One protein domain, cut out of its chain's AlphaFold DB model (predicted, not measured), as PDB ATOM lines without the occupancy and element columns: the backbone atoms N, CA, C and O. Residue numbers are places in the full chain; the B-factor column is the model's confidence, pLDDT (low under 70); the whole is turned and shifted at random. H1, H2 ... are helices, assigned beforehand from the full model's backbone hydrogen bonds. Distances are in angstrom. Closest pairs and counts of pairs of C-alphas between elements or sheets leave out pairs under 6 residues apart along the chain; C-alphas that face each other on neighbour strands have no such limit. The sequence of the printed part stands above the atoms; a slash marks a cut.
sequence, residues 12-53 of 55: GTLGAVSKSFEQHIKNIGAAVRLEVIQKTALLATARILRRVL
ATOM      1  N   GLY A  12      72.119  66.417 123.067       84.38
ATOM      2  CA  GLY A  12      72.917  67.611 122.850       84.38
ATOM      3  C   GLY A  12      74.163  67.310 122.022       84.38
ATOM      4  O   GLY A  12      74.503  66.162 121.739       84.38
ATOM      5  N   THR A  13      74.893  68.366 121.683       81.44
ATOM      6  CA  THR A  13      76.186  68.288 120.984       81.44
ATOM      7  C   THR A  13      77.244  67.490 121.737       81.44
ATOM      8  O   THR A  13      78.075  66.840 121.114       81.44
ATOM      9  N   LEU A  14      77.209  67.536 123.068       81.81
ATOM     10  CA  LEU A  14      78.208  66.921 123.944       81.81
ATOM     11  C   LEU A  14      77.815  65.522 124.436       81.81
ATOM     12  O   LEU A  14      78.606  64.866 125.103       81.81
ATOM     13  N   GLY A  15      76.591  65.059 124.172       76.69
ATOM     14  CA  GLY A  15      76.066  63.893 124.883       76.69
ATOM     15  C   GLY A  15      74.576  63.677 124.691       76.69
ATOM     16  O   GLY A  15      73.833  64.614 124.400       76.69
ATOM     17  N   ALA A  16      74.120  62.454 124.940       75.62
ATOM     18  CA  ALA A  16      72.733  62.256 125.330       75.62
ATOM     19  C   ALA A  16      72.516  62.918 126.697       75.62
ATOM     20  O   ALA A  16      73.246  62.639 127.645       75.62
ATOM     21  N   VAL A  17      71.502  63.777 126.805       72.56
ATOM     22  CA  VAL A  17      71.062  64.315 128.104       72.56
ATOM     23  C   VAL A  17      70.263  63.243 128.851       72.56
ATOM     24  O   VAL A  17      70.323  63.127 130.074       72.56
ATOM     25  N   SER A  18      69.553  62.397 128.104       74.88
ATOM     26  CA  SER A  18      68.854  61.230 128.635       74.88
ATOM     27  C   SER A  18      69.835  60.082 128.916       74.88
ATOM     28  O   SER A  18      70.342  59.457 127.986       74.88
ATOM     29  N   LYS A  19      70.044  59.749 130.199       71.81
ATOM     30  CA  LYS A  19      70.935  58.654 130.652       71.81
ATOM     31  C   LYS A  19      70.581  57.267 130.085       71.81
ATOM     32  O   LYS A  19      71.432  56.389 130.057       71.81
ATOM     33  N   SER A  20      69.347  57.065 129.626       81.12
ATOM     34  CA  SER A  20      68.807  55.785 129.147       81.12
ATOM     35  C   SER A  20      68.611  55.713 127.622       81.12
ATOM     36  O   SER A  20      67.804  54.917 127.142       81.12
ATOM     37  N   PHE A  21      69.351  56.518 126.844       83.62
ATOM     38  CA  PHE A  21      69.269  56.557 125.373       83.62
ATOM     39  C   PHE A  21      69.265  55.165 124.722       83.62
ATOM     40  O   PHE A  21      68.348  54.846 123.969       83.62
ATOM     41  N   GLU A  22      70.244  54.314 125.037       82.69
ATOM     42  CA  GLU A  22      70.364  52.990 124.411       82.69
ATOM     43  C   GLU A  22      69.154  52.094 124.682       82.69
ATOM     44  O   GLU A  22      68.687  51.376 123.800       82.69
ATOM     45  N   GLN A  23      68.624  52.148 125.904       86.06
ATOM     46  CA  GLN A  23      67.470  51.357 126.316       86.06
ATOM     47  C   GLN A  23      66.203  51.838 125.596       86.06
ATOM     48  O   GLN A  23      65.409  51.036 125.109       86.06
ATOM     49  N   HIS A  24      66.054  53.155 125.446       86.75
ATOM     50  CA  HIS A  24      64.944  53.769 124.726       86.75
ATOM     51  C   HIS A  24      64.975  53.491 123.218       86.75
ATOM     52  O   HIS A  24      63.939  53.172 122.638       86.75
ATOM     53  N   ILE A  25      66.151  53.558 122.591       86.00
ATOM     54  CA  ILE A  25      66.332  53.250 121.167       86.00
ATOM     55  C   ILE A  25      66.037  51.774 120.869       86.00
ATOM     56  O   ILE A  25      65.353  51.470 119.889       86.00
ATOM     57  N   LYS A  26      66.448  50.863 121.762       85.81
ATOM     58  CA  LYS A  26      66.080  49.439 121.680       85.81
ATOM     59  C   LYS A  26      64.565  49.232 121.758       85.81
ATOM     60  O   LYS A  26      64.022  48.467 120.968       85.81
ATOM     61  N   ASN A  27      63.874  49.949 122.646       85.44
ATOM     62  CA  ASN A  27      62.420  49.826 122.818       85.44
ATOM     63  C   ASN A  27      61.609  50.263 121.587       85.44
ATOM     64  O   ASN A  27      60.481  49.807 121.417       85.44
ATOM     65  N   ILE A  28      62.161  51.131 120.734       86.38
ATOM     66  CA  ILE A  28      61.520  51.556 119.478       86.38
ATOM     67  C   ILE A  28      61.988  50.740 118.261       86.38
ATOM     68  O   ILE A  28      61.602  51.051 117.137       86.38
ATOM     69  N   GLY A  29      62.816  49.708 118.466       83.62
ATOM     70  CA  GLY A  29      63.325  48.838 117.401       83.62
ATOM     71  C   GLY A  29      64.303  49.520 116.442       83.62
ATOM     72  O   GLY A  29      64.533  49.020 115.343       83.62
ATOM     73  N   ALA A  30      64.875  50.663 116.827       81.62
ATOM     74  CA  ALA A  30      65.830  51.391 116.005       81.62
ATOM     75  C   ALA A  30      67.266  50.955 116.330       81.62
ATOM     76  O   ALA A  30      67.630  50.769 117.488       81.62
ATOM     77  N   ALA A  31      68.107  50.835 115.305       81.62
ATOM     78  CA  ALA A  31      69.540  50.600 115.454       81.62
ATOM     79  C   ALA A  31      70.295  51.892 115.117       81.62
ATOM     80  O   ALA A  31      70.813  52.058 114.014       81.62
ATOM     81  N   VAL A  32      70.314  52.838 116.058       83.00
ATOM     82  CA  VAL A  32      71.006  54.123 115.884       83.00
ATOM     83  C   VAL A  32      72.026  54.323 116.995       83.00
ATOM     84  O   VAL A  32      71.711  54.200 118.176       83.00
ATOM     85  N   ARG A  33      73.258  54.658 116.604       85.12
ATOM     86  CA  ARG A  33      74.330  55.019 117.534       85.12
ATOM     87  C   ARG A  33      74.215  56.479 117.942       85.12
ATOM     88  O   ARG A  33      73.936  57.339 117.102       85.12
ATOM     89  N   LEU A  34      74.489  56.763 119.212       84.31
ATOM     90  CA  LEU A  34      74.437  58.118 119.751       84.31
ATOM     91  C   LEU A  34      75.380  59.062 118.990       84.31
ATOM     92  O   LEU A  34      74.966  60.163 118.630       84.31
ATOM     93  N   GLU A  35      76.591  58.599 118.654       86.38
ATOM     94  CA  GLU A  35      77.585  59.413 117.937       86.38
ATOM     95  C   GLU A  35      77.064  59.940 116.593       86.38
ATOM     96  O   GLU A  35      77.407  61.044 116.169       86.38
ATOM     97  N   VAL A  36      76.222  59.163 115.907       87.62
ATOM     98  CA  VAL A  36      75.658  59.551 114.608       87.62
ATOM     99  C   VAL A  36      74.658  60.690 114.780       87.62
ATOM    100  O   VAL A  36      74.694  61.650 114.014       87.62
ATOM    101  N   ILE A  37      73.814  60.634 115.813       87.88
ATOM    102  CA  ILE A  37      72.850  61.705 116.095       87.88
ATOM    103  C   ILE A  37      73.569  62.964 116.597       87.88
ATOM    104  O   ILE A  37      73.227  64.079 116.199       87.88
ATOM    105  N   GLN A  38      74.605  62.799 117.422       88.38
ATOM    106  CA  GLN A  38      75.408  63.913 117.931       88.38
ATOM    107  C   GLN A  38      76.074  64.718 116.812       88.38
ATOM    108  O   GLN A  38      76.139  65.943 116.910       88.38
ATOM    109  N   LYS A  39      76.513  64.077 115.719       90.19
ATOM    110  CA  LYS A  39      77.061  64.788 114.547       90.19
ATOM    111  C   LYS A  39      76.068  65.795 113.971       90.19
ATOM    112  O   LYS A  39      76.467  66.901 113.618       90.19
ATOM    113  N   THR A  40      74.783  65.451 113.927       89.88
ATOM    114  CA  THR A  40      73.727  66.369 113.476       89.88
ATOM    115  C   THR A  40      73.609  67.572 114.406       89.88
ATOM    116  O   THR A  40      73.555  68.706 113.929       89.88
ATOM    117  N   ALA A  41      73.633  67.346 115.724       89.38
ATOM    118  CA  ALA A  41      73.628  68.430 116.703       89.38
ATOM    119  C   ALA A  41      74.864  69.332 116.535       89.38
ATOM    120  O   ALA A  41      74.729  70.552 116.473       89.38
ATOM    121  N   LEU A  42      76.058  68.746 116.384       92.00
ATOM    122  CA  LEU A  42      77.310  69.485 116.187       92.00
ATOM    123  C   LEU A  42      77.294  70.325 114.908       92.00
ATOM    124  O   LEU A  42      77.688  71.489 114.938       92.00
ATOM    125  N   LEU A  43      76.805  69.773 113.795       92.44
ATOM    126  CA  LEU A  43      76.666  70.500 112.532       92.44
ATOM    127  C   LEU A  43      75.684  71.669 112.653       92.44
ATOM    128  O   LEU A  43      75.968  72.766 112.165       92.44
ATOM    129  N   ALA A  44      74.548  71.459 113.321       91.12
ATOM    130  CA  ALA A  44      73.578  72.518 113.573       91.12
ATOM    131  C   ALA A  44      74.190  73.638 114.428       91.12
ATOM    132  O   ALA A  44      74.077  74.814 114.075       91.12
ATOM    133  N   THR A  45      74.910  73.285 115.493       90.62
ATOM    134  CA  THR A  45      75.623  74.251 116.336       90.62
ATOM    135  C   THR A  45      76.707  74.991 115.560       90.62
ATOM    136  O   THR A  45      76.739  76.217 115.610       90.62
ATOM    137  N   ALA A  46      77.533  74.303 114.768       92.38
ATOM    138  CA  ALA A  46      78.544  74.943 113.926       92.38
ATOM    139  C   ALA A  46      77.918  75.924 112.920       92.38
ATOM    140  O   ALA A  46      78.447  77.013 112.700       92.38
ATOM    141  N   ARG A  47      76.761  75.579 112.339       94.44
ATOM    142  CA  ARG A  47      76.000  76.476 111.457       94.44
ATOM    143  C   ARG A  47      75.509  77.730 112.185       94.44
ATOM    144  O   ARG A  47      75.556  78.806 111.595       94.44
ATOM    145  N   ILE A  48      75.023  77.602 113.420       94.19
ATOM    146  CA  ILE A  48      74.602  78.751 114.238       94.19
ATOM    147  C   ILE A  48      75.812  79.627 114.564       94.19
ATOM    148  O   ILE A  48      75.760  80.832 114.339       94.19
ATOM    149  N   LEU A  49      76.917  79.022 115.008       93.75
ATOM    150  CA  LEU A  49      78.146  79.742 115.335       93.75
ATOM    151  C   LEU A  49      78.658  80.550 114.138       93.75
ATOM    152  O   LEU A  49      78.886  81.741 114.289       93.75
ATOM    153  N   ARG A  50      78.714  79.966 112.933       94.25
ATOM    154  CA  ARG A  50      79.108  80.681 111.698       94.25
ATOM    155  C   ARG A  50      78.197  81.854 111.320       94.25
ATOM    156  O   ARG A  50      78.597  82.686 110.520       94.25
ATOM    157  N   ARG A  51      76.950  81.874 111.798       95.12
ATOM    158  CA  ARG A  51      75.986  82.951 111.511       95.12
ATOM    159  C   ARG A  51      76.023  84.068 112.544       95.12
ATOM    160  O   ARG A  51      75.701  85.198 112.201       95.12
ATOM    161  N   VAL A  52      76.306  83.726 113.797       95.38
ATOM    162  CA  VAL A  52      76.192  84.649 114.932       95.38
ATOM    163  C   VAL A  52      77.546  85.225 115.316       95.38
ATOM    164  O   VAL A  52      77.624  86.394 115.680       95.38
ATOM    165  N   LEU A  53      78.607  84.422 115.237       92.56
ATOM    166  CA  LEU A  53      79.955  84.892 115.503       92.56
ATOM    167  C   LEU A  53      80.548  85.458 114.210       92.56
ATOM    168  O   LEU A  53      80.646  84.720 113.226       92.56
TER     169      LEU A  53
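AT A GLANCE: This is residues 12 to 53 of the 55 residues of an uncharacterized protein of Octopus bimaculoides (UniProt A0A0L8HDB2). One long helix, H2, makes most of the length of a rod, with a short helix, H1, beyond its first residues and its last turns sticking out free. The first printed residues, 12 to 16, lie over the first turns of H2, residues 17 to 20 lead on past its first residue to H1, and after H1 the chain turns back into H2. The printed part has 42 residues with two named helices, H1 then H2, and no named strand: all helix. It is loose, with a radius of gyration of the C-alphas of 12.7 A and spans of 40 by 17 by 12 A.

IN THESE COORDINATES: H2, residues 34 to 52, measures 27.0 A from C-alpha 34 at (74.437, 58.118, 119.751) to C-alpha 52 at (76.192, 84.649, 114.932). H1, residues 21 to 27, begins at C-alpha 21 at (69.269, 56.557, 125.373).

HOW THE PARTS SIT: H2 and H1 are close but not clearly touching; their closest C-alphas, of Leu 34 and Phe 21, are 7.8 A apart. They run opposite ways at a steep tilt of 53 degrees. Every O i to N i+4 pair is within hydrogen-bond range in H1, and 14 of 15 in H2.

THE WHOLE: The C-alphas farthest apart, of Asn 27 and Leu 53, are 39.9 A apart. The printed part has no cut, and the link from H1 to H2 is short. No printed residue has pLDDT under 70.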